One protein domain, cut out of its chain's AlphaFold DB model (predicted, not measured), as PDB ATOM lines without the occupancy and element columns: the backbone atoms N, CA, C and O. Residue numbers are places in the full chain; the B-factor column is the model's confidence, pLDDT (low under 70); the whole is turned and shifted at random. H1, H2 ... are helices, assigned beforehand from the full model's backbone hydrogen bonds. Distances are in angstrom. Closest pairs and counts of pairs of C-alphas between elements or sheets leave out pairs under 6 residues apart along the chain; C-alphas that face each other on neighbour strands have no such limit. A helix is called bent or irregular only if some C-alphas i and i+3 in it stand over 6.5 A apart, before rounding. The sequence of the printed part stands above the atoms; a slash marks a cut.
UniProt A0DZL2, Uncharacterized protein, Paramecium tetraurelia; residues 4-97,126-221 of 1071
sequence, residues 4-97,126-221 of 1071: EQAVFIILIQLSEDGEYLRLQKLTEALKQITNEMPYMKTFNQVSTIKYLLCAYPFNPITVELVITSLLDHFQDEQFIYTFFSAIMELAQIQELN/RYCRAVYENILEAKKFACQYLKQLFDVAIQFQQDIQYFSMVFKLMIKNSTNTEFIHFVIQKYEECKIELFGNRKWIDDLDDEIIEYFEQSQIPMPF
ATOM      1  N   GLU A   4     178.376 272.670 168.425       61.53
ATOM      2  CA  GLU A   4     178.738 271.661 169.434       61.53
ATOM      3  C   GLU A   4     177.515 270.940 170.020       61.53
ATOM      4  O   GLU A   4     177.559 269.738 170.274       61.53
ATOM      5  N   GLN A   5     176.395 271.647 170.194       61.94
ATOM      6  CA  GLN A   5     175.142 271.039 170.642       61.94
ATOM      7  C   GLN A   5     174.504 270.185 169.539       61.94
ATOM      8  O   GLN A   5     173.966 269.122 169.844       61.94
ATOM      9  N   ALA A   6     174.610 270.587 168.267       59.19
ATOM     10  CA  ALA A   6     174.170 269.772 167.134       59.19
ATOM     11  C   ALA A   6     174.990 268.471 167.025       59.19
ATOM     12  O   ALA A   6     174.419 267.397 166.858       59.19
ATOM     13  N   VAL A   7     176.311 268.546 167.216       62.59
ATOM     14  CA  VAL A   7     177.221 267.386 167.250       62.59
ATOM     15  C   VAL A   7     176.910 266.461 168.422       62.59
ATOM     16  O   VAL A   7     176.838 265.245 168.250       62.59
ATOM     17  N   PHE A   8     176.674 267.025 169.607       62.66
ATOM     18  CA  PHE A   8     176.287 266.260 170.788       62.66
ATOM     19  C   PHE A   8     174.939 265.552 170.599       62.66
ATOM     20  O   PHE A   8     174.776 264.409 171.021       62.66
ATOM     21  N   ILE A   9     173.992 266.186 169.902       61.75
ATOM     22  CA  ILE A   9     172.725 265.548 169.538       61.75
ATOM     23  C   ILE A   9     172.971 264.396 168.568       61.75
ATOM     24  O   ILE A   9     172.506 263.298 168.858       61.75
ATOM     25  N   ILE A  10     173.750 264.583 167.494       61.81
ATOM     26  CA  ILE A  10     174.092 263.499 166.553       61.81
ATOM     27  C   ILE A  10     174.745 262.318 167.295       61.81
ATOM     28  O   ILE A  10     174.359 261.173 167.076       61.81
ATOM     29  N   LEU A  11     175.655 262.588 168.239       62.38
ATOM     30  CA  LEU A  11     176.299 261.568 169.075       62.38
ATOM     31  C   LEU A  11     175.293 260.792 169.942       62.38
ATOM     32  O   LEU A  11     175.316 259.564 169.955       62.38
ATOM     33  N   ILE A  12     174.397 261.490 170.650       62.41
ATOM     34  CA  ILE A  12     173.362 260.849 171.478       62.41
ATOM     35  C   ILE A  12     172.409 260.026 170.605       62.41
ATOM     36  O   ILE A  12     172.019 258.923 170.989       62.41
ATOM     37  N   GLN A  13     172.065 260.519 169.412       61.12
ATOM     38  CA  GLN A  13     171.135 259.843 168.508       61.12
ATOM     39  C   GLN A  13     171.675 258.519 167.964       61.12
ATOM     40  O   GLN A  13     170.898 257.585 167.771       61.12
ATOM     41  N   LEU A  14     172.994 258.381 167.796       58.84
ATOM     42  CA  LEU A  14     173.619 257.105 167.423       58.84
ATOM     43  C   LEU A  14     173.401 255.996 168.476       58.84
ATOM     44  O   LEU A  14     173.618 254.825 168.172       58.84
ATOM     45  N   SER A  15     172.940 256.347 169.685       57.38
ATOM     46  CA  SER A  15     172.641 255.421 170.789       57.38
ATOM     47  C   SER A  15     171.148 255.290 171.150       57.38
ATOM     48  O   SER A  15     170.817 254.563 172.081       57.38
ATOM     49  N   GLU A  16     170.234 255.976 170.450       64.19
ATOM     50  CA  GLU A  16     168.798 255.983 170.786       64.19
ATOM     51  C   GLU A  16     168.033 254.810 170.157       64.19
ATOM     52  O   GLU A  16     167.945 254.734 168.939       64.19
ATOM     53  N   ASP A  17     167.384 253.949 170.948       53.75
ATOM     54  CA  ASP A  17     166.672 252.749 170.454       53.75
ATOM     55  C   ASP A  17     165.421 253.038 169.589       53.75
ATOM     56  O   ASP A  17     164.991 252.181 168.817       53.75
ATOM     57  N   GLY A  18     164.828 254.235 169.683       65.31
ATOM     58  CA  GLY A  18     163.597 254.603 168.967       65.31
ATOM     59  C   GLY A  18     163.842 255.263 167.604       65.31
ATOM     60  O   GLY A  18     164.258 256.416 167.549       65.31
ATOM     61  N   GLU A  19     163.499 254.583 166.506       64.81
ATOM     62  CA  GLU A  19     163.761 255.030 165.123       64.81
ATOM     63  C   GLU A  19     163.116 256.386 164.766       64.81
ATOM     64  O   GLU A  19     163.781 257.270 164.229       64.81
ATOM     65  N   TYR A  20     161.848 256.605 165.130       68.62
ATOM     66  CA  TYR A  20     161.142 257.863 164.841       68.62
ATOM     67  C   TYR A  20     161.751 259.070 165.581       68.62
ATOM     68  O   TYR A  20     161.920 260.143 164.999       68.62
ATOM     69  N   LEU A  21     162.121 258.889 166.854       69.31
ATOM     70  CA  LEU A  21     162.740 259.940 167.670       69.31
ATOM     71  C   LEU A  21     164.154 260.266 167.158       69.31
ATOM     72  O   LEU A  21     164.503 261.444 167.026       69.31
ATOM     73  N   ARG A  22     164.901 259.218 166.778       72.19
ATOM     74  CA  ARG A  22     166.234 259.293 166.173       72.19
ATOM     75  C   ARG A  22     166.228 260.132 164.901       72.19
ATOM     76  O   ARG A  22     167.013 261.070 164.772       72.19
ATOM     77  N   LEU A  23     165.299 259.844 163.989       73.50
ATOM     78  CA  LEU A  23     165.146 260.570 162.725       73.50
ATOM     79  C   LEU A  23     164.755 262.037 162.936       73.50
ATOM     80  O   LEU A  23     165.317 262.921 162.283       73.50
ATOM     81  N   GLN A  24     163.824 262.318 163.854       74.81
ATOM     82  CA  GLN A  24     163.360 263.681 164.124       74.81
ATOM     83  C   GLN A  24     164.491 264.572 164.663       74.81
ATOM     84  O   GLN A  24     164.707 265.672 164.152       74.81
ATOM     85  N   LYS A  25     165.251 264.078 165.647       71.81
ATOM     86  CA  LYS A  25     166.356 264.820 166.276       71.81
ATOM     87  C   LYS A  25     167.571 264.962 165.363       71.81
ATOM     88  O   LYS A  25     168.193 266.021 165.332       71.81
ATOM     89  N   LEU A  26     167.883 263.929 164.579       75.06
ATOM     90  CA  LEU A  26     168.935 263.988 163.563       75.06
ATOM     91  C   LEU A  26     168.583 265.030 162.491       75.06
ATOM     92  O   LEU A  26     169.423 265.848 162.130       75.06
ATOM     93  N   THR A  27     167.321 265.093 162.060       77.19
ATOM     94  CA  THR A  27     166.848 266.123 161.119       77.19
ATOM     95  C   THR A  27     166.956 267.539 161.699       77.19
ATOM     96  O   THR A  27     167.322 268.470 160.982       77.19
ATOM     97  N   GLU A  28     166.664 267.730 162.987       76.81
ATOM     98  CA  GLU A  28     166.807 269.025 163.666       76.81
ATOM     99  C   GLU A  28     168.279 269.463 163.774       76.81
ATOM    100  O   GLU A  28     168.606 270.607 163.449       76.81
ATOM    101  N   ALA A  29     169.180 268.536 164.120       74.38
ATOM    102  CA  ALA A  29     170.618 268.792 164.159       74.38
ATOM    103  C   ALA A  29     171.189 269.143 162.772       74.38
ATOM    104  O   ALA A  29     171.934 270.114 162.641       74.38
ATOM    105  N   LEU A  30     170.789 268.416 161.719       77.88
ATOM    106  CA  LEU A  30     171.214 268.695 160.340       77.88
ATOM    107  C   LEU A  30     170.701 270.048 159.825       77.88
ATOM    108  O   LEU A  30     171.455 270.793 159.195       77.88
ATOM    109  N   LYS A  31     169.448 270.413 160.135       78.38
ATOM    110  CA  LYS A  31     168.899 271.741 159.806       78.38
ATOM    111  C   LYS A  31     169.726 272.857 160.426       78.38
ATOM    112  O   LYS A  31     169.947 273.881 159.788       78.38
ATOM    113  N   GLN A  32     170.202 272.668 161.649       78.19
ATOM    114  CA  GLN A  32     171.007 273.685 162.296       78.19
ATOM    115  C   GLN A  32     172.418 273.792 161.721       78.19
ATOM    116  O   GLN A  32     172.865 274.912 161.495       78.19
ATOM    117  N   ILE A  33     173.086 272.669 161.431       78.00
ATOM    118  CA  ILE A  33     174.384 272.685 160.730       78.00
ATOM    119  C   ILE A  33     174.246 273.466 159.418       78.00
ATOM    120  O   ILE A  33     175.048 274.352 159.136       78.00
ATOM    121  N   THR A  34     173.170 273.211 158.672       79.88
ATOM    122  CA  THR A  34     172.865 273.918 157.418       79.88
ATOM    123  C   THR A  34     172.595 275.414 157.635       79.88
ATOM    124  O   THR A  34     173.032 276.233 156.837       79.88
ATOM    125  N   ASN A  35     171.913 275.796 158.722       79.38
ATOM    126  CA  ASN A  35     171.623 277.200 159.039       79.38
ATOM    127  C   ASN A  35     172.853 277.985 159.523       79.38
ATOM    128  O   ASN A  35     172.919 279.193 159.309       79.38
ATOM    129  N   GLU A  36     173.800 277.336 160.204       80.31
ATOM    130  CA  GLU A  36     175.026 277.979 160.698       80.31
ATOM    131  C   GLU A  36     176.116 278.079 159.618       80.31
ATOM    132  O   GLU A  36     176.915 279.016 159.649       80.31
ATOM    133  N   MET A  37     176.110 277.169 158.635       81.44
ATOM    134  CA  MET A  37     177.114 277.071 157.567       81.44
ATOM    135  C   MET A  37     177.400 278.397 156.828       81.44
ATOM    136  O   MET A  37     178.577 278.749 156.724       81.44
ATOM    137  N   PRO A  38     176.405 279.204 156.393       79.88
ATOM    138  CA  PRO A  38     176.667 280.444 155.651       79.88
ATOM    139  C   PRO A  38     177.421 281.511 156.457       79.88
ATOM    140  O   PRO A  38     178.000 282.430 155.880       79.88
ATOM    141  N   TYR A  39     177.403 281.417 157.791       79.19
ATOM    142  CA  TYR A  39     178.051 282.375 158.691       79.19
ATOM    143  C   TYR A  39     179.463 281.941 159.110       79.19
ATOM    144  O   TYR A  39     180.185 282.710 159.751       79.19
ATOM    145  N   MET A  40     179.869 280.722 158.754       80.31
ATOM    146  CA  MET A  40     181.179 280.162 159.067       80.31
ATOM    147  C   MET A  40     182.169 280.450 157.934       80.31
ATOM    148  O   MET A  40     181.875 280.231 156.761       80.31
ATOM    149  N   LYS A  41     183.361 280.946 158.296       73.62
ATOM    150  CA  LYS A  41     184.451 281.239 157.344       73.62
ATOM    151  C   LYS A  41     185.409 280.070 157.121       73.62
ATOM    152  O   LYS A  41     186.034 280.014 156.077       73.62
ATOM    153  N   THR A  42     185.548 279.198 158.113       78.75
ATOM    154  CA  THR A  42     186.475 278.059 158.126       78.75
ATOM    155  C   THR A  42     185.824 276.918 158.894       78.75
ATOM    156  O   THR A  42     185.110 277.179 159.869       78.75
ATOM    157  N   PHE A  43     186.117 275.673 158.524       80.88
ATOM    158  CA  PHE A  43     185.550 274.495 159.178       80.88
ATOM    159  C   PHE A  43     186.658 273.513 159.586       80.88
ATOM    160  O   PHE A  43     187.303 272.906 158.739       80.88
ATOM    161  N   ASN A  44     186.875 273.349 160.896       80.94
ATOM    162  CA  ASN A  44     188.010 272.599 161.458       80.94
ATOM    163  C   ASN A  44     187.611 271.451 162.410       80.94
ATOM    164  O   ASN A  44     188.444 270.930 163.152       80.94
ATOM    165  N   GLN A  45     186.335 271.057 162.430       81.62
ATOM    166  CA  GLN A  45     185.826 270.058 163.373       81.62
ATOM    167  C   GLN A  45     185.730 268.656 162.752       81.62
ATOM    168  O   GLN A  45     184.719 268.293 162.150       81.62
ATOM    169  N   VAL A  46     186.765 267.837 162.966       82.81
ATOM    170  CA  VAL A  46     186.859 266.450 162.458       82.81
ATOM    171  C   VAL A  46     185.692 265.587 162.943       82.81
ATOM    172  O   VAL A  46     185.060 264.878 162.158       82.81
ATOM    173  N   SER A  47     185.354 265.684 164.233       78.06
ATOM    174  CA  SER A  47     184.284 264.897 164.853       78.06
ATOM    175  C   SER A  47     182.924 265.146 164.199       78.06
ATOM    176  O   SER A  47     182.151 264.210 164.022       78.06
ATOM    177  N   THR A  48     182.646 266.381 163.780       79.19
ATOM    178  CA  THR A  48     181.383 266.752 163.132       79.19
ATOM    179  C   THR A  48     181.219 266.033 161.798       79.19
ATOM    180  O   THR A  48     180.195 265.391 161.580       79.19
ATOM    181  N   ILE A  49     182.245 266.052 160.941       83.12
ATOM    182  CA  ILE A  49     182.219 265.351 159.645       83.12
ATOM    183  C   ILE A  49     182.139 263.840 159.864       83.12
ATOM    184  O   ILE A  49     181.320 263.171 159.239       83.12
ATOM    185  N   LYS A  50     182.911 263.294 160.810       84.62
ATOM    186  CA  LYS A  50     182.872 261.866 161.143       84.62
ATOM    187  C   LYS A  50     181.470 261.407 161.546       84.62
ATOM    188  O   LYS A  50     180.973 260.416 161.019       84.62
ATOM    189  N   TYR A  51     180.821 262.117 162.468       81.12
ATOM    190  CA  TYR A  51     179.490 261.735 162.937       81.12
ATOM    191  C   TYR A  51     178.405 261.961 161.880       81.12
ATOM    192  O   TYR A  51     177.458 261.180 161.834       81.12
ATOM    193  N   LEU A  52     178.562 262.955 160.997       83.19
ATOM    194  CA  LEU A  52     177.714 263.111 159.811       83.19
ATOM    195  C   LEU A  52     177.841 261.903 158.871       83.19
ATOM    196  O   LEU A  52     176.824 261.334 158.486       83.19
ATOM    197  N   LEU A  53     179.063 261.449 158.572       85.31
ATOM    198  CA  LEU A  53     179.292 260.250 157.754       85.31
ATOM    199  C   LEU A  53     178.688 258.991 158.405       85.31
ATOM    200  O   LEU A  53     178.042 258.195 157.728       85.31
ATOM    201  N   CYS A  54     178.820 258.828 159.728       83.44
ATOM    202  CA  CYS A  54     178.202 257.719 160.469       83.44
ATOM    203  C   CYS A  54     176.667 257.800 160.554       83.44
ATOM    204  O   CYS A  54     176.021 256.789 160.826       83.44
ATOM    205  N   ALA A  55     176.079 258.981 160.352       82.75
ATOM    206  CA  ALA A  55     174.634 259.196 160.373       82.75
ATOM    207  C   ALA A  55     173.945 258.818 159.046       82.75
ATOM    208  O   ALA A  55     172.719 258.678 159.017       82.75
ATOM    209  N   TYR A  56     174.715 258.620 157.969       86.00
ATOM    210  CA  TYR A  56     174.211 258.311 156.628       86.00
ATOM    211  C   TYR A  56     173.221 257.128 156.558       86.00
ATOM    212  O   TYR A  56     172.155 257.321 155.973       86.00
ATOM    213  N   PRO A  57     173.464 255.963 157.201       83.56
ATOM    214  CA  PRO A  57     172.543 254.817 157.136       83.56
ATOM    215  C   PRO A  57     171.143 255.121 157.688       83.56
ATOM    216  O   PRO A  57     170.175 254.431 157.382       83.56
ATOM    217  N   PHE A  58     171.020 256.157 158.523       80.25
ATOM    218  CA  PHE A  58     169.762 256.528 159.160       80.25
ATOM    219  C   PHE A  58     169.019 257.631 158.397       80.25
ATOM    220  O   PHE A  58     167.796 257.656 158.426       80.25
ATOM    221  N   ASN A  59     169.709 258.552 157.718       81.62
ATOM    222  CA  ASN A  59     169.066 259.630 156.950       81.62
ATOM    223  C   ASN A  59     169.910 260.028 155.723       81.62
ATOM    224  O   ASN A  59     170.538 261.093 155.725       81.62
ATOM    225  N   PRO A  60     169.930 259.191 154.670       82.00
ATOM    226  CA  PRO A  60     170.888 259.320 153.575       82.00
ATOM    227  C   PRO A  60     170.722 260.635 152.809       82.00
ATOM    228  O   PRO A  60     171.690 261.371 152.653       82.00
ATOM    229  N   ILE A  61     169.485 260.993 152.439       81.56
ATOM    230  CA  ILE A  61     169.183 262.182 151.620       81.56
ATOM    231  C   ILE A  61     169.644 263.474 152.310       81.56
ATOM    232  O   ILE A  61     170.235 264.349 151.680       81.56
ATOM    233  N   THR A  62     169.371 263.616 153.611       80.56
ATOM    234  CA  THR A  62     169.697 264.860 154.327       80.56
ATOM    235  C   THR A  62     171.195 264.950 154.613       80.56
ATOM    236  O   THR A  62     171.772 266.028 154.502       80.56
ATOM    237  N   VAL A  63     171.836 263.830 154.963       83.81
ATOM    238  CA  VAL A  63     173.286 263.779 155.201       83.81
ATOM    239  C   VAL A  63     174.059 264.058 153.910       83.81
ATOM    240  O   VAL A  63     174.991 264.856 153.932       83.81
ATOM    241  N   GLU A  64     173.646 263.471 152.786       86.31
ATOM    242  CA  GLU A  64     174.239 263.693 151.463       86.31
ATOM    243  C   GLU A  64     174.195 265.166 151.051       86.31
ATOM    244  O   GLU A  64     175.219 265.738 150.673       86.31
ATOM    245  N   LEU A  65     173.041 265.814 151.225       84.00
ATOM    246  CA  LEU A  65     172.876 267.233 150.915       84.00
ATOM    247  C   LEU A  65     173.780 268.119 151.787       84.00
ATOM    248  O   LEU A  65     174.383 269.066 151.280       84.00
ATOM    249  N   VAL A  66     173.919 267.802 153.079       84.38
ATOM    250  CA  VAL A  66     174.785 268.556 154.003       84.38
ATOM    251  C   VAL A  66     176.266 268.353 153.682       84.38
ATOM    252  O   VAL A  66     177.005 269.332 153.655       84.38
ATOM    253  N   ILE A  67     176.707 267.121 153.414       87.31
ATOM    254  CA  ILE A  67     178.105 266.827 153.058       87.31
ATOM    255  C   ILE A  67     178.483 267.494 151.731       87.31
ATOM    256  O   ILE A  67     179.536 268.122 151.658       87.31
ATOM    257  N   THR A  68     177.603 267.437 150.730       86.06
ATOM    258  CA  THR A  68     177.812 268.129 149.448       86.06
ATOM    259  C   THR A  68     177.902 269.641 149.656       86.06
ATOM    260  O   THR A  68     178.855 270.268 149.208       86.06
ATOM    261  N   SER A  69     176.988 270.222 150.443       84.69
ATOM    262  CA  SER A  69     177.010 271.661 150.755       84.69
ATOM    263  C   SER A  69     178.281 272.086 151.502       84.69
ATOM    264  O   SER A  69     178.790 273.178 151.269       84.69
ATOM    265  N   LEU A  70     178.813 271.234 152.390       84.88
ATOM    266  CA  LEU A  70     180.075 271.494 153.092       84.88
ATOM    267  C   LEU A  70     181.273 271.499 152.133       84.88
ATOM    268  O   LEU A  70     182.109 272.389 152.246       84.88
ATOM    269  N   LEU A  71     181.346 270.538 151.206       83.25
ATOM    270  CA  LEU A  71     182.406 270.458 150.190       83.25
ATOM    271  C   LEU A  71     182.336 271.602 149.168       83.25
ATOM    272  O   LEU A  71     183.374 272.083 148.713       83.25
ATOM    273  N   ASP A  72     181.129 272.063 148.840       83.81
ATOM    274  CA  ASP A  72     180.924 273.205 147.947       83.81
ATOM    275  C   ASP A  72     181.279 274.538 148.624       83.81
ATOM    276  O   ASP A  72     181.861 275.421 147.992       83.81
ATOM    277  N   HIS A  73     180.930 274.706 149.906       83.12
ATOM    278  CA  HIS A  73     181.108 275.972 150.630       83.12
ATOM    279  C   HIS A  73     182.518 276.149 151.207       83.12
ATOM    280  O   HIS A  73     183.058 277.255 151.171       83.12
ATOM    281  N   PHE A  74     183.127 275.084 151.737       81.62
ATOM    282  CA  PHE A  74     184.469 275.130 152.318       81.62
ATOM    283  C   PHE A  74     185.489 274.497 151.371       81.62
ATOM    284  O   PHE A  74     185.582 273.283 151.238       81.62
ATOM    285  N   GLN A  75     186.296 275.342 150.735       78.31
ATOM    286  CA  GLN A  75     187.415 274.941 149.881       78.31
ATOM    287  C   GLN A  75     188.691 275.607 150.397       78.31
ATOM    288  O   GLN A  75     189.269 276.472 149.751       78.31
ATOM    289  N   ASP A  76     189.085 275.276 151.624       80.94
ATOM    290  CA  ASP A  76     190.335 275.741 152.218       80.94
ATOM    291  C   ASP A  76     191.177 274.553 152.706       80.94
ATOM    292  O   ASP A  76     190.677 273.448 152.924       80.94
ATOM    293  N   GLU A  77     192.484 274.775 152.859       81.88
ATOM    294  CA  GLU A  77     193.437 273.738 153.276       81.88
ATOM    295  C   GLU A  77     193.044 273.093 154.616       81.88
ATOM    296  O   GLU A  77     193.162 271.878 154.790       81.88
ATOM    297  N   GLN A  78     192.511 273.884 155.553       83.62
ATOM    298  CA  GLN A  78     192.113 273.386 156.869       83.62
ATOM    299  C   GLN A  78     190.929 272.424 156.774       83.62
ATOM    300  O   GLN A  78     190.924 271.386 157.442       83.62
ATOM    301  N   PHE A  79     189.947 272.726 155.931       86.88
ATOM    302  CA  PHE A  79     188.797 271.873 155.695       86.88
ATOM    303  C   PHE A  79     189.196 270.575 154.989       86.88
ATOM    304  O   PHE A  79     188.755 269.514 155.424       86.88
ATOM    305  N   ILE A  80     190.092 270.620 153.994       85.69
ATOM    306  CA  ILE A  80     190.600 269.417 153.300       85.69
ATOM    307  C   ILE A  80     191.234 268.446 154.304       85.69
ATOM    308  O   ILE A  80     190.871 267.268 154.344       85.69
ATOM    309  N   TYR A  81     192.121 268.935 155.178       87.25
ATOM    310  CA  TYR A  81     192.734 268.104 156.220       87.25
ATOM    311  C   TYR A  81     191.718 267.594 157.248       87.25
ATOM    312  O   TYR A  81     191.824 266.454 157.711       87.25
ATOM    313  N   THR A  82     190.720 268.409 157.593       86.31
ATOM    314  CA  THR A  82     189.664 268.038 158.544       86.31
ATOM    315  C   THR A  82     188.767 266.935 157.972       86.31
ATOM    316  O   THR A  82     188.494 265.942 158.650       86.31
ATOM    317  N   PHE A  83     188.352 267.074 156.713       89.44
ATOM    318  CA  PHE A  83     187.526 266.110 155.992       89.44
ATOM    319  C   PHE A  83     188.281 264.798 155.757       89.44
ATOM    320  O   PHE A  83     187.756 263.719 156.034       89.44
ATOM    321  N   PHE A  84     189.555 264.882 155.361       90.00
ATOM    322  CA  PHE A  84     190.426 263.716 155.247       90.00
ATOM    323  C   PHE A  84     190.600 262.977 156.578       90.00
ATOM    324  O   PHE A  84     190.441 261.759 156.628       90.00
ATOM    325  N   SER A  85     190.875 263.704 157.665       87.31
ATOM    326  CA  SER A  85     191.041 263.107 158.998       87.31
ATOM    327  C   SER A  85     189.779 262.365 159.441       87.31
ATOM    328  O   SER A  85     189.870 261.275 160.003       87.31
ATOM    329  N   ALA A  86     188.594 262.896 159.119       85.88
ATOM    330  CA  ALA A  86     187.327 262.240 159.431       85.88
ATOM    331  C   ALA A  86     187.140 260.927 158.649       85.88
ATOM    332  O   ALA A  86     186.707 259.926 159.224       85.88
ATOM    333  N   ILE A  87     187.509 260.903 157.362       89.38
ATOM    334  CA  ILE A  87     187.469 259.686 156.539       89.38
ATOM    335  C   ILE A  87     188.506 258.662 157.020       89.38
ATOM    336  O   ILE A  87     188.197 257.474 157.094       89.38
ATOM    337  N   MET A  88     189.708 259.103 157.397       85.38
ATOM    338  CA  MET A  88     190.752 258.246 157.971       85.38
ATOM    339  C   MET A  88     190.289 257.578 159.267       85.38
ATOM    340  O   MET A  88     190.448 256.368 159.425       85.38
ATOM    341  N   GLU A  89     189.664 258.333 160.174       83.19
ATOM    342  CA  GLU A  89     189.087 257.775 161.401       83.19
ATOM    343  C   GLU A  89     187.957 256.776 161.113       83.19
ATOM    344  O   GLU A  89     187.840 255.769 161.811       83.19
ATOM    345  N   LEU A  90     187.137 257.014 160.082       84.75
ATOM    346  CA  LEU A  90     186.094 256.073 159.656       84.75
ATOM    347  C   LEU A  90     186.692 254.796 159.032       84.75
ATOM    348  O   LEU A  90     186.215 253.692 159.301       84.75
ATOM    349  N   ALA A  91     187.761 254.927 158.243       84.00
ATOM    350  CA  ALA A  91     188.476 253.815 157.615       84.00
ATOM    351  C   ALA A  91     189.170 252.892 158.634       84.00
ATOM    352  O   ALA A  91     189.394 251.716 158.348       84.00
ATOM    353  N   GLN A  92     189.495 253.396 159.828       82.44
ATOM    354  CA  GLN A  92     190.087 252.614 160.921       82.44
ATOM    355  C   GLN A  92     189.083 251.718 161.660       82.44
ATOM    356  O   GLN A  92     189.498 250.794 162.360       82.44
ATOM    357  N   ILE A  93     187.774 251.959 161.526       76.81
ATOM    358  CA  ILE A  93     186.753 251.174 162.231       76.81
ATOM    359  C   ILE A  93     186.701 249.764 161.631       76.81
ATOM    360  O   ILE A  93     186.183 249.566 160.532       76.81
ATOM    361  N   GLN A  94     187.240 248.776 162.348       68.56
ATOM    362  CA  GLN A  94     187.220 247.373 161.928       68.56
ATOM    363  C   GLN A  94     185.848 246.734 162.147       68.56
ATOM    364  O   GLN A  94     185.190 246.929 163.170       68.56
ATOM    365  N   GLU A  95     185.437 245.919 161.186       66.19
ATOM    366  CA  GLU A  95     184.233 245.106 161.280       66.19
ATOM    367  C   GLU A  95     184.510 243.823 162.100       66.19
ATOM    368  O   GLU A  95     185.413 243.055 161.775       66.19
ATOM    369  N   LEU A  96     183.761 243.564 163.183       55.47
ATOM    370  CA  LEU A  96     183.977 242.386 164.046       55.47
ATOM    371  C   LEU A  96     183.560 241.068 163.357       55.47
ATOM    372  O   LEU A  96     182.403 240.894 162.976       55.47
ATOM    373  N   ASN A  97     184.484 240.099 163.282       46.28
ATOM    374  CA  ASN A  97     184.249 238.756 162.733       46.28
ATOM    375  C   ASN A  97     183.208 237.956 163.545       46.28
ATOM    376  O   ASN A  97     183.401 237.676 164.729       46.28
ATOM    377  N   ARG A 126     171.533 238.890 165.598       44.72
ATOM    378  CA  ARG A 126     170.836 239.769 164.639       44.72
ATOM    379  C   ARG A 126     171.216 241.239 164.817       44.72
ATOM    380  O   ARG A 126     171.393 241.933 163.822       44.72
ATOM    381  N   TYR A 127     171.401 241.682 166.061       46.72
ATOM    382  CA  TYR A 127     171.811 243.056 166.371       46.72
ATOM    383  C   TYR A 127     173.221 243.367 165.845       46.72
ATOM    384  O   TYR A 127     173.432 244.405 165.224       46.72
ATOM    385  N   CYS A 128     174.168 242.432 165.991       57.06
ATOM    386  CA  CYS A 128     175.528 242.600 165.465       57.06
ATOM    387  C   CYS A 128     175.580 242.694 163.932       57.06
ATOM    388  O   CYS A 128     176.441 243.388 163.396       57.06
ATOM    389  N   ARG A 129     174.658 242.030 163.220       61.06
ATOM    390  CA  ARG A 129     174.610 242.065 161.752       61.06
ATOM    391  C   ARG A 129     174.096 243.402 161.210       61.06
ATOM    392  O   ARG A 129     174.704 243.940 160.297       61.06
ATOM    393  N   ALA A 130     173.037 243.959 161.799       63.38
ATOM    394  CA  ALA A 130     172.498 245.256 161.376       63.38
ATOM    395  C   ALA A 130     173.496 246.407 161.617       63.38
ATOM    396  O   ALA A 130     173.649 247.294 160.786       63.38
ATOM    397  N   VAL A 131     174.233 246.371 162.734       66.88
ATOM    398  CA  VAL A 131     175.290 247.359 163.024       66.88
ATOM    399  C   VAL A 131     176.450 247.243 162.029       66.88
ATOM    400  O   VAL A 131     176.971 248.259 161.576       66.88
ATOM    401  N   TYR A 132     176.826 246.017 161.655       73.38
ATOM    402  CA  TYR A 132     177.839 245.753 160.629       73.38
ATOM    403  C   TYR A 132     177.434 246.315 159.257       73.38
ATOM    404  O   TYR A 132     178.228 247.008 158.621       73.38
ATOM    405  N   GLU A 133     176.192 246.072 158.829       76.00
ATOM    406  CA  GLU A 133     175.657 246.577 157.558       76.00
ATOM    407  C   GLU A 133     175.636 248.121 157.537       76.00
ATOM    408  O   GLU A 133     176.114 248.723 156.576       76.00
ATOM    409  N   ASN A 134     175.247 248.772 158.640       80.94
ATOM    410  CA  ASN A 134     175.262 250.238 158.754       80.94
ATOM    411  C   ASN A 134     176.679 250.844 158.690       80.94
ATOM    412  O   ASN A 134     176.884 251.892 158.077       80.94
ATOM    413  N   ILE A 135     177.684 250.205 159.303       80.25
ATOM    414  CA  ILE A 135     179.082 250.676 159.229       80.25
ATOM    415  C   ILE A 135     179.605 250.577 157.793       80.25
ATOM    416  O   ILE A 135     180.280 251.493 157.316       80.25
ATOM    417  N   LEU A 136     179.275 249.492 157.088       82.69
ATOM    418  CA  LEU A 136     179.633 249.326 155.683       82.69
ATOM    419  C   LEU A 136     178.972 250.373 154.787       82.69
ATOM    420  O   LEU A 136     179.637 250.910 153.904       82.69
ATOM    421  N   GLU A 137     177.696 250.693 155.010       84.94
ATOM    422  CA  GLU A 137     177.008 251.757 154.273       84.94
ATOM    423  C   GLU A 137     177.654 253.128 154.501       84.94
ATOM    424  O   GLU A 137     177.902 253.849 153.534       84.94
ATOM    425  N   ALA A 138     178.026 253.459 155.742       85.56
ATOM    426  CA  ALA A 138     178.738 254.699 156.053       85.56
ATOM    427  C   ALA A 138     180.120 254.772 155.373       85.56
ATOM    428  O   ALA A 138     180.493 255.809 154.822       85.56
ATOM    429  N   LYS A 139     180.880 253.666 155.356       86.94
ATOM    430  CA  LYS A 139     182.170 253.598 154.648       86.94
ATOM    431  C   LYS A 139     182.000 253.714 153.129       86.94
ATOM    432  O   LYS A 139     182.746 254.461 152.501       86.94
ATOM    433  N   LYS A 140     181.018 253.017 152.538       87.94
ATOM    434  CA  LYS A 140     180.682 253.123 151.101       87.94
ATOM    435  C   LYS A 140     180.355 254.563 150.726       87.94
ATOM    436  O   LYS A 140     180.860 255.049 149.719       87.94
ATOM    437  N   PHE A 141     179.566 255.237 151.553       89.50
ATOM    438  CA  PHE A 141     179.232 256.641 151.372       89.50
ATOM    439  C   PHE A 141     180.474 257.542 151.431       89.50
ATOM    440  O   PHE A 141     180.715 258.304 150.502       89.50
ATOM    441  N   ALA A 142     181.341 257.394 152.440       88.50
ATOM    442  CA  ALA A 142     182.577 258.179 152.530       88.50
ATOM    443  C   ALA A 142     183.512 257.984 151.319       88.50
ATOM    444  O   ALA A 142     184.085 258.951 150.817       88.50
ATOM    445  N   CYS A 143     183.622 256.757 150.795       88.75
ATOM    446  CA  CYS A 143     184.397 256.463 149.586       88.75
ATOM    447  C   CYS A 143     183.916 257.228 148.344       88.75
ATOM    448  O   CYS A 143     184.722 257.507 147.458       88.75
ATOM    449  N   GLN A 144     182.622 257.557 148.244       88.31
ATOM    450  CA  GLN A 144     182.073 258.271 147.082       88.31
ATOM    451  C   GLN A 144     182.620 259.699 146.966       88.31
ATOM    452  O   GLN A 144     182.773 260.199 145.854       88.31
ATOM    453  N   TYR A 145     182.983 260.315 148.094       88.56
ATOM    454  CA  TYR A 145     183.488 261.688 148.159       88.56
ATOM    455  C   TYR A 145     185.010 261.797 148.058       88.56
ATOM    456  O   TYR A 145     185.534 262.906 147.969       88.56
ATOM    457  N   LEU A 146     185.737 260.674 148.025       87.56
ATOM    458  CA  LEU A 146     187.197 260.694 147.907       87.56
ATOM    459  C   LEU A 146     187.656 261.403 146.636       87.56
ATOM    460  O   LEU A 146     188.553 262.233 146.702       87.56
ATOM    461  N   LYS A 147     187.005 261.143 145.500       86.69
ATOM    462  CA  LYS A 147     187.345 261.792 144.229       86.69
ATOM    463  C   LYS A 147     187.231 263.319 144.316       86.69
ATOM    464  O   LYS A 147     188.192 264.010 144.007       86.69
ATOM    465  N   GLN A 148     186.106 263.826 144.829       86.06
ATOM    466  CA  GLN A 148     185.896 265.266 145.028       86.06
ATOM    467  C   GLN A 148     186.916 265.865 146.008       86.06
ATOM    468  O   GLN A 148     187.418 266.961 145.778       86.06
ATOM    469  N   LEU A 149     187.284 265.138 147.070       86.88
ATOM    470  CA  LEU A 149     188.348 265.555 147.984       86.88
ATOM    471  C   LEU A 149     189.703 265.673 147.266       86.88
ATOM    472  O   LEU A 149     190.418 266.648 147.485       86.88
ATOM    473  N   PHE A 150     190.056 264.712 146.405       87.12
ATOM    474  CA  PHE A 150     191.289 264.759 145.612       87.12
ATOM    475  C   PHE A 150     191.279 265.890 144.580       87.12
ATOM    476  O   PHE A 150     192.300 266.556 144.424       87.12
ATOM    477  N   ASP A 151     190.143 266.146 143.925       83.62
ATOM    478  CA  ASP A 151     189.969 267.276 143.006       83.62
ATOM    479  C   ASP A 151     190.267 268.607 143.703       83.62
ATOM    480  O   ASP A 151     191.066 269.413 143.218       83.62
ATOM    481  N   VAL A 152     189.682 268.816 144.884       82.25
ATOM    482  CA  VAL A 152     189.924 270.017 145.690       82.25
ATOM    483  C   VAL A 152     191.380 270.047 146.179       82.25
ATOM    484  O   VAL A 152     192.053 271.064 146.042       82.25
ATOM    485  N   ALA A 153     191.939 268.931 146.657       84.56
ATOM    486  CA  ALA A 153     193.341 268.858 147.085       84.56
ATOM    487  C   ALA A 153     194.336 269.216 145.961       84.56
ATOM    488  O   ALA A 153     195.330 269.902 146.216       84.56
ATOM    489  N   ILE A 154     194.056 268.813 144.716       83.62
ATOM    490  CA  ILE A 154     194.845 269.184 143.531       83.62
ATOM    491  C   ILE A 154     194.788 270.692 143.284       83.62
ATOM    492  O   ILE A 154     195.830 271.305 143.043       83.62
ATOM    493  N   GLN A 155     193.600 271.302 143.374       82.50
ATOM    494  CA  GLN A 155     193.435 272.751 143.199       82.50
ATOM    495  C   GLN A 155     194.287 273.551 144.197       82.50
ATOM    496  O   GLN A 155     194.842 274.588 143.831       82.50
ATOM    497  N   PHE A 156     194.464 273.038 145.420       80.06
ATOM    498  CA  PHE A 156     195.271 273.659 146.479       80.06
ATOM    499  C   PHE A 156     196.719 273.145 146.575       80.06
ATOM    500  O   PHE A 156     197.403 273.450 147.551       80.06
ATOM    501  N   GLN A 157     197.207 272.403 145.571       77.88
ATOM    502  CA  GLN A 157     198.577 271.858 145.501       77.88
ATOM    503  C   GLN A 157     198.988 271.010 146.718       77.88
ATOM    504  O   GLN A 157     200.154 270.991 147.114       77.88
ATOM    505  N   GLN A 158     198.034 270.298 147.311       81.75
ATOM    506  CA  GLN A 158     198.273 269.467 148.485       81.75
ATOM    507  C   GLN A 158     198.851 268.091 148.105       81.75
ATOM    508  O   GLN A 158     198.756 267.650 146.956       81.75
ATOM    509  N   ASP A 159     199.472 267.395 149.065       80.44
ATOM    510  CA  ASP A 159     200.148 266.116 148.809       80.44
ATOM    511  C   ASP A 159     199.160 264.950 148.604       80.44
ATOM    512  O   ASP A 159     198.729 264.269 149.534       80.44
ATOM    513  N   ILE A 160     198.827 264.693 147.339       83.25
ATOM    514  CA  ILE A 160     197.923 263.622 146.891       83.25
ATOM    515  C   ILE A 160     198.416 262.226 147.313       83.25
ATOM    516  O   ILE A 160     197.591 261.342 147.549       83.25
ATOM    517  N   GLN A 161     199.735 262.016 147.438       84.19
ATOM    518  CA  GLN A 161     200.296 260.723 147.847       84.19
ATOM    519  C   GLN A 161     199.961 260.416 149.310       84.19
ATOM    520  O   GLN A 161     199.690 259.272 149.665       84.19
ATOM    521  N   TYR A 162     199.938 261.435 150.166       85.12
ATOM    522  CA  TYR A 162     199.505 261.274 151.549       85.12
ATOM    523  C   TYR A 162     198.011 260.924 151.631       85.12
ATOM    524  O   TYR A 162     197.617 260.006 152.355       85.12
ATOM    525  N   PHE A 163     197.174 261.597 150.838       83.56
ATOM    526  CA  PHE A 163     195.730 261.358 150.836       83.56
ATOM    527  C   PHE A 163     195.335 259.981 150.264       83.56
ATOM    528  O   PHE A 163     194.349 259.388 150.708       83.56
ATOM    529  N   SER A 164     196.109 259.417 149.329       83.06
ATOM    530  CA  SER A 164     195.824 258.098 148.731       83.06
ATOM    531  C   SER A 164     195.929 256.931 149.725       83.06
ATOM    532  O   SER A 164     195.320 255.880 149.502       83.06
ATOM    533  N   MET A 165     196.570 257.131 150.884       83.94
ATOM    534  CA  MET A 165     196.652 256.131 151.958       83.94
ATOM    535  C   MET A 165     195.283 255.700 152.519       83.94
ATOM    536  O   MET A 165     195.180 254.606 153.084       83.94
ATOM    537  N   VAL A 166     194.217 256.497 152.344       86.25
ATOM    538  CA  VAL A 166     192.854 256.098 152.752       86.25
ATOM    539  C   VAL A 166     192.402 254.817 152.052       86.25
ATOM    540  O   VAL A 166     191.829 253.950 152.713       86.25
ATOM    541  N   PHE A 167     192.690 254.654 150.755       85.56
ATOM    542  CA  PHE A 167     192.295 253.453 150.010       85.56
ATOM    543  C   PHE A 167     192.925 252.196 150.623       85.56
ATOM    544  O   PHE A 167     192.229 251.213 150.884       85.56
ATOM    545  N   LYS A 168     194.217 252.267 150.974       84.31
ATOM    546  CA  LYS A 168     194.948 251.188 151.656       84.31
ATOM    547  C   LYS A 168     194.315 250.829 153.000       84.31
ATOM    548  O   LYS A 168     194.153 249.650 153.309       84.31
ATOM    549  N   LEU A 169     193.946 251.825 153.805       83.06
ATOM    550  CA  LEU A 169     193.326 251.589 155.112       83.06
ATOM    551  C   LEU A 169     191.924 250.987 154.999       83.06
ATOM    552  O   LEU A 169     191.600 250.073 155.756       83.06
ATOM    553  N   MET A 170     191.113 251.448 154.046       85.50
ATOM    554  CA  MET A 170     189.772 250.907 153.811       85.50
ATOM    555  C   MET A 170     189.806 249.455 153.324       85.50
ATOM    556  O   MET A 170     188.977 248.661 153.766       85.50
ATOM    557  N   ILE A 171     190.785 249.098 152.484       83.12
ATOM    558  CA  ILE A 171     191.013 247.716 152.036       83.12
ATOM    559  C   ILE A 171     191.485 246.847 153.210       83.12
ATOM    560  O   ILE A 171     190.888 245.811 153.479       83.12
ATOM    561  N   LYS A 172     192.501 247.283 153.971       80.88
ATOM    562  CA  LYS A 172     193.060 246.487 155.082       80.88
ATOM    563  C   LYS A 172     192.075 246.246 156.231       80.88
ATOM    564  O   LYS A 172     192.141 245.196 156.864       80.88
ATOM    565  N   ASN A 173     191.192 247.203 156.519       79.12
ATOM    566  CA  ASN A 173     190.286 247.155 157.674       79.12
ATOM    567  C   ASN A 173     188.861 246.678 157.348       79.12
ATOM    568  O   ASN A 173     187.977 246.788 158.204       79.12
ATOM    569  N   SER A 174     188.611 246.163 156.142       76.00
ATOM    570  CA  SER A 174     187.347 245.504 155.813       76.00
ATOM    571  C   SER A 174     187.587 244.045 155.460       76.00
ATOM    572  O   SER A 174     188.596 243.687 154.865       76.00
ATOM    573  N   THR A 175     186.649 243.188 155.845       69.81
ATOM    574  CA  THR A 175     186.607 241.781 155.429       69.81
ATOM    575  C   THR A 175     185.527 241.546 154.371       69.81
ATOM    576  O   THR A 175     185.382 240.434 153.862       69.81
ATOM    577  N   ASN A 176     184.766 242.592 154.019       76.56
ATOM    578  CA  ASN A 176     183.699 242.536 153.036       76.56
ATOM    579  C   ASN A 176     184.255 242.664 151.611       76.56
ATOM    580  O   ASN A 176     184.697 243.732 151.191       76.56
ATOM    581  N   THR A 177     184.183 241.582 150.841       73.69
ATOM    582  CA  THR A 177     184.713 241.536 149.472       73.69
ATOM    583  C   THR A 177     184.016 242.513 148.522       73.69
ATOM    584  O   THR A 177     184.681 243.115 147.685       73.69
ATOM    585  N   GLU A 178     182.705 242.738 148.659       76.75
ATOM    586  CA  GLU A 178     181.967 243.707 147.832       76.75
ATOM    587  C   GLU A 178     182.405 245.148 148.108       76.75
ATOM    588  O   GLU A 178     182.535 245.948 147.183       76.75
ATOM    589  N   PHE A 179     182.657 245.489 149.374       83.00
ATOM    590  CA  PHE A 179     183.186 246.798 149.741       83.00
ATOM    591  C   PHE A 179     184.625 246.983 149.258       83.00
ATOM    592  O   PHE A 179     184.926 248.017 148.671       83.00
ATOM    593  N   ILE A 180     185.491 245.981 149.426       80.06
ATOM    594  CA  ILE A 180     186.873 246.023 148.924       80.06
ATOM    595  C   ILE A 180     186.883 246.263 147.407       80.06
ATOM    596  O   ILE A 180     187.590 247.150 146.929       80.06
ATOM    597  N   HIS A 181     186.045 245.549 146.648       78.06
ATOM    598  CA  HIS A 181     185.898 245.782 145.209       78.06
ATOM    599  C   HIS A 181     185.424 247.204 144.886       78.06
ATOM    600  O   HIS A 181     185.956 247.833 143.974       78.06
ATOM    601  N   PHE A 182     184.463 247.731 145.647       81.25
ATOM    602  CA  PHE A 182     183.979 249.101 145.478       81.25
ATOM    603  C   PHE A 182     185.076 250.151 145.731       81.25
ATOM    604  O   PHE A 182     185.198 251.112 144.973       81.25
ATOM    605  N   VAL A 183     185.909 249.956 146.760       84.38
ATOM    606  CA  VAL A 183     187.046 250.837 147.078       84.38
ATOM    607  C   VAL A 183     188.074 250.838 145.943       84.38
ATOM    608  O   VAL A 183     188.552 251.900 145.554       84.38
ATOM    609  N   ILE A 184     188.366 249.673 145.362       82.44
ATOM    610  CA  ILE A 184     189.323 249.541 144.250       82.44
ATOM    611  C   ILE A 184     188.792 250.171 142.974       82.44
ATOM    612  O   ILE A 184     189.537 250.848 142.277       82.44
ATOM    613  N   GLN A 185     187.500 250.009 142.687       80.69
ATOM    614  CA  GLN A 185     186.883 250.700 141.562       80.69
ATOM    615  C   GLN A 185     187.050 252.222 141.701       80.69
ATOM    616  O   GLN A 185     187.437 252.888 140.745       80.69
ATOM    617  N   LYS A 186     186.820 252.772 142.901       81.62
ATOM    618  CA  LYS A 186     187.009 254.207 143.166       81.62
ATOM    619  C   LYS A 186     188.473 254.641 143.083       81.62
ATOM    620  O   LYS A 186     188.743 255.748 142.623       81.62
ATOM    621  N   TYR A 187     189.402 253.782 143.488       85.94
ATOM    622  CA  TYR A 187     190.836 254.013 143.327       85.94
ATOM    623  C   TYR A 187     191.247 254.068 141.847       85.94
ATOM    624  O   TYR A 187     191.893 255.030 141.444       85.94
ATOM    625  N   GLU A 188     190.812 253.110 141.022       79.06
ATOM    626  CA  GLU A 188     191.095 253.092 139.579       79.06
ATOM    627  C   GLU A 188     190.477 254.299 138.853       79.06
ATOM    628  O   GLU A 188     191.129 254.922 138.017       79.06
ATOM    629  N   GLU A 189     189.257 254.705 139.230       79.94
ATOM    630  CA  GLU A 189     188.646 255.953 138.747       79.94
ATOM    631  C   GLU A 189     189.535 257.176 139.069       79.94
ATOM    632  O   GLU A 189     189.802 257.996 138.190       79.94
ATOM    633  N   CYS A 190     190.056 257.287 140.299       80.81
ATOM    634  CA  CYS A 190     190.953 258.388 140.687       80.81
ATOM    635  C   CYS A 190     192.330 258.297 140.009       80.81
ATOM    636  O   CYS A 190     192.933 259.318 139.681       80.81
ATOM    637  N   LYS A 191     192.835 257.088 139.768       80.62
ATOM    638  CA  LYS A 191     194.113 256.851 139.094       80.62
ATOM    639  C   LYS A 191     194.090 257.324 137.646       80.62
ATOM    640  O   LYS A 191     194.992 258.056 137.235       80.62
ATOM    641  N   ILE A 192     193.040 256.950 136.912       77.56
ATOM    642  CA  ILE A 192     192.846 257.323 135.507       77.56
ATOM    643  C   ILE A 192     192.618 258.831 135.371       77.56
ATOM    644  O   ILE A 192     193.206 259.457 134.491       77.56
ATOM    645  N   GLU A 193     191.772 259.416 136.221       77.75
ATOM    646  CA  GLU A 193     191.338 260.804 136.041       77.75
ATOM    647  C   GLU A 193     192.240 261.841 136.733       77.75
ATOM    648  O   GLU A 193     192.380 262.947 136.213       77.75
ATOM    649  N   LEU A 194     192.863 261.508 137.873       79.06
ATOM    650  CA  LEU A 194     193.537 262.484 138.749       79.06
ATOM    651  C   LEU A 194     195.024 262.202 138.988       79.06
ATOM    652  O   LEU A 194     195.835 263.131 139.004       79.06
ATOM    653  N   PHE A 195     195.413 260.943 139.212       79.88
ATOM    654  CA  PHE A 195     196.774 260.637 139.667       79.88
ATOM    655  C   PHE A 195     197.794 260.554 138.518       79.88
ATOM    656  O   PHE A 195     198.933 261.005 138.691       79.88
ATOM    657  N   GLY A 196     197.390 260.071 137.337       66.69
ATOM    658  CA  GLY A 196     198.253 259.961 136.153       66.69
ATOM    659  C   GLY A 196     199.344 258.889 136.298       66.69
ATOM    660  O   GLY A 196     199.165 257.918 137.016       66.69
ATOM    661  N   ASN A 197     200.500 259.061 135.640       66.12
ATOM    662  CA  ASN A 197     201.616 258.096 135.672       66.12
ATOM    663  C   ASN A 197     202.678 258.474 136.727       66.12
ATOM    664  O   ASN A 197     203.819 258.799 136.385       66.12
ATOM    665  N   ARG A 198     202.308 258.516 138.011       73.50
ATOM    666  CA  ARG A 198     203.245 258.806 139.115       73.50
ATOM    667  C   ARG A 198     203.787 257.512 139.721       73.50
ATOM    668  O   ARG A 198     203.029 256.587 139.957       73.50
ATOM    669  N   LYS A 199     205.080 257.491 140.066       72.69
ATOM    670  CA  LYS A 199     205.782 256.291 140.576       72.69
ATOM    671  C   LYS A 199     205.141 255.657 141.818       72.69
ATOM    672  O   LYS A 199     205.093 254.445 141.913       72.69
ATOM    673  N   TRP A 200     204.602 256.463 142.737       77.75
ATOM    674  CA  TRP A 200     203.972 255.948 143.961       77.75
ATOM    675  C   TRP A 200     202.662 255.187 143.708       77.75
ATOM    676  O   TRP A 200     202.177 254.499 144.600       77.75
ATOM    677  N   ILE A 201     202.069 255.329 142.519       77.94
ATOM    678  CA  ILE A 201     200.881 254.571 142.112       77.94
ATOM    679  C   ILE A 201     201.279 253.127 141.817       77.94
ATOM    680  O   ILE A 201     200.553 252.225 142.214       77.94
ATOM    681  N   ASP A 202     202.444 252.912 141.194       72.44
ATOM    682  CA  ASP A 202     202.978 251.570 140.948       72.44
ATOM    683  C   ASP A 202     203.252 250.854 142.283       72.44
ATOM    684  O   ASP A 202     202.857 249.705 142.462       72.44
ATOM    685  N   ASP A 203     203.826 251.571 143.257       75.06
ATOM    686  CA  ASP A 203     204.061 251.040 144.606       75.06
ATOM    687  C   ASP A 203     202.738 250.675 145.314       75.06
ATOM    688  O   ASP A 203     202.635 249.640 145.971       75.06
ATOM    689  N   LEU A 204     201.702 251.514 145.181       74.50
ATOM    690  CA  LEU A 204     200.402 251.286 145.820       74.50
ATOM    691  C   LEU A 204     199.588 250.183 145.119       74.50
ATOM    692  O   LEU A 204     198.866 249.445 145.789       74.50
ATOM    693  N   ASP A 205     199.732 250.027 143.802       75.00
ATOM    694  CA  ASP A 205     199.180 248.901 143.043       75.00
ATOM    695  C   ASP A 205     199.797 247.576 143.505       75.00
ATOM    696  O   ASP A 205     199.063 246.628 143.791       75.00
ATOM    697  N   ASP A 206     201.128 247.520 143.617       74.56
ATOM    698  CA  ASP A 206     201.851 246.326 144.061       74.56
ATOM    699  C   ASP A 206     201.427 245.928 145.490       74.56
ATOM    700  O   ASP A 206     201.175 244.751 145.758       74.56
ATOM    701  N   GLU A 207     201.224 246.900 146.386       72.75
ATOM    702  CA  GLU A 207     200.703 246.656 147.738       72.75
ATOM    703  C   GLU A 207     199.241 246.165 147.761       72.75
ATOM    704  O   GLU A 207     198.872 245.339 148.605       72.75
ATOM    705  N   ILE A 208     198.379 246.671 146.868       72.69
ATOM    706  CA  ILE A 208     196.997 246.181 146.736       72.69
ATOM    707  C   ILE A 208     197.014 244.736 146.220       72.69
ATOM    708  O   ILE A 208     196.289 243.895 146.755       72.69
ATOM    709  N   ILE A 209     197.851 244.430 145.225       68.62
ATOM    710  CA  ILE A 209     198.021 243.081 144.667       68.62
ATOM    711  C   ILE A 209     198.482 242.109 145.756       68.62
ATOM    712  O   ILE A 209     197.858 241.062 145.944       68.62
ATOM    713  N   GLU A 210     199.499 242.487 146.530       71.00
ATOM    714  CA  GLU A 210     200.014 241.681 147.636       71.00
ATOM    715  C   GLU A 210     198.918 241.375 148.676       71.00
ATOM    716  O   GLU A 210     198.800 240.244 149.154       71.00
ATOM    717  N   TYR A 211     198.042 242.341 148.981       69.75
ATOM    718  CA  TYR A 211     196.918 242.127 149.897       69.75
ATOM    719  C   TYR A 211     195.925 241.066 149.389       69.75
ATOM    720  O   TYR A 211     195.439 240.248 150.180       69.75
ATOM    721  N   PHE A 212     195.625 241.043 148.087       66.25
ATOM    722  CA  PHE A 212     194.755 240.022 147.491       66.25
ATOM    723  C   PHE A 212     195.386 238.633 147.514       66.25
ATOM    724  O   PHE A 212     194.703 237.659 147.846       66.25
ATOM    725  N   GLU A 213     196.684 238.548 147.213       65.25
ATOM    726  CA  GLU A 213     197.443 237.297 147.262       65.25
ATOM    727  C   GLU A 213     197.469 236.715 148.681       65.25
ATOM    728  O   GLU A 213     197.206 235.526 148.874       65.25
ATOM    729  N   GLN A 214     197.695 237.563 149.689       64.69
ATOM    730  CA  GLN A 214     197.720 237.160 151.097       64.69
ATOM    731  C   GLN A 214     196.332 236.782 151.636       64.69
ATOM    732  O   GLN A 214     196.214 235.859 152.445       64.69
ATOM    733  N   SER A 215     195.273 237.463 151.188       58.69
ATOM    734  CA  SER A 215     193.911 237.276 151.713       58.69
ATOM    735  C   SER A 215     193.102 236.190 150.986       58.69
ATOM    736  O   SER A 215     191.977 235.901 151.392       58.69
ATOM    737  N   GLN A 216     193.649 235.578 149.924       57.28
ATOM    738  CA  GLN A 216     192.963 234.619 149.038       57.28
ATOM    739  C   GLN A 216     191.633 235.135 148.454       57.28
ATOM    740  O   GLN A 216     190.749 234.351 148.096       57.28
ATOM    741  N   ILE A 217     191.467 236.455 148.355       59.03
ATOM    742  CA  ILE A 217     190.285 237.066 147.744       59.03
ATOM    743  C   ILE A 217     190.530 237.086 146.226       59.03
ATOM    744  O   ILE A 217     191.588 237.540 145.791       59.03
ATOM    745  N   PRO A 218     189.609 236.579 145.388       52.69
ATOM    746  CA  PRO A 218     189.789 236.617 143.942       52.69
ATOM    747  C   PRO A 218     189.805 238.071 143.461       52.69
ATOM    748  O   PRO A 218     188.826 238.794 143.632       52.69
ATOM    749  N   MET A 219     190.919 238.488 142.859       55.22
ATOM    750  CA  MET A 219     191.075 239.826 142.290       55.22
ATOM    751  C   MET A 219     190.031 240.047 141.176       55.22
ATOM    752  O   MET A 219     189.839 239.160 140.334       55.22
ATOM    753  N   PRO A 220     189.336 241.198 141.133       53.56
ATOM    754  CA  PRO A 220     188.326 241.451 140.115       53.56
ATOM    755  C   PRO A 220     188.979 241.508 138.723       53.56
ATOM    756  O   PRO A 220     189.751 242.408 138.402       53.56
ATOM    757  N   PHE A 221     188.630 240.534 137.876       43.75
ATOM    758  CA  PHE A 221     189.167 240.248 136.533       43.75
ATOM    759  C   PHE A 221     189.055 241.382 135.481       43.75
ATOM    760  O   PHE A 221     189.360 241.160 134.309       43.75
TER     761      PHE A 221
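AT A GLANCE: This is residues 4 to 97 and 126 to 221 of the 1071 residues of an uncharacterized protein of Paramecium tetraurelia (UniProt A0DZL2). The model is a flat slab of helices in two layers, with the chain passing back and forth from H1 and H2 at one edge to H11 at the other. One layer is the row H1, H3, H5, H9 and H11; the other holds H2, H4, H6 and H7 nearly end to end, and H10, while short H8 lies before H9. The printed part has 190 residues with eleven named helices, H1 to H11 in chain order, and no named strand; its class is all helix. It is compact, with a radius of gyration of the C-alphas of 17.3 A and spans of 46 by 44 by 20 A.

IN THESE COORDINATES: H1 is residues 4 to 13, beginning at C-alpha 4 (178.738, 271.661, 169.434). H2 is residues 19 to 39, 31.5 A long and only just irregular: C-alphas 35 and 38 are 6.9 A apart. H3 is residues 46 to 55, H4 residues 60 to 73, and H5 residues 77 to 91, 21.0 A long. H6, residues 126 to 144, is 27.9 A long and begins at C-alpha 126 (170.836, 239.769, 164.639). H7 is residues 146 to 155, H8 residues 160 to 163, and H9 residues 165 to 172. H10, residues 177 to 195, is 24.6 A long and only just irregular: C-alphas 192 and 195 are 6.6 A apart. H11, residues 199 to 215, is 25.0 A long and ends at C-alpha 215 (193.911, 237.276, 151.713).

HOW THE PARTS SIT: H1 to H4 form an up-and-down bundle, each running against the one before. H1 and H2, a hairpin, touch at a shallow tilt of 20 degrees, closest at the C-alphas of Ala 6 and Ala 29, 4.7 A apart. H3 touches H5 at a steep tilt of 48 degrees, closest at the C-alphas of Lys 50 and Ala 86, 4.8 A apart. H5, H6, H7 and H10 form a second bundle, a group of aligned helices. H5 touches H9 with residues 87 to 91 alone; the closest C-alphas, of Ala 91 and Met 170, are 5.0 A apart. H8 touches H7, with the C-alphas of Phe 150 and Ile 160 closest at 6.9 A. H9 and H11 only just touch, with 3 pairs of C-alphas within 8 A; the closest, of Lys 168 and Ile 208, are 7.3 A apart. H1 and H11 are apart. Every O i to N i+4 pair is within hydrogen-bond range in H1, H3, H4, H5, H6, H7, H9 and H11, against 15 of 17 in H2 and 14 of 15 in H10; H8 is too short for such a pair.

THE WHOLE: The two C-alphas farthest apart, of Leu 21 and Lys 199, are 51.0 A apart. Residues 98 to 125 are not printed, and C-alphas 97 and 126 are 13.6 A apart across the cut. Of the links that are printed whole, none is long. The mean pLDDT of the printed part is 76.8, and 43 residues are under 70, among them residues 4 to 21, 126 to 131 and 211 to 221.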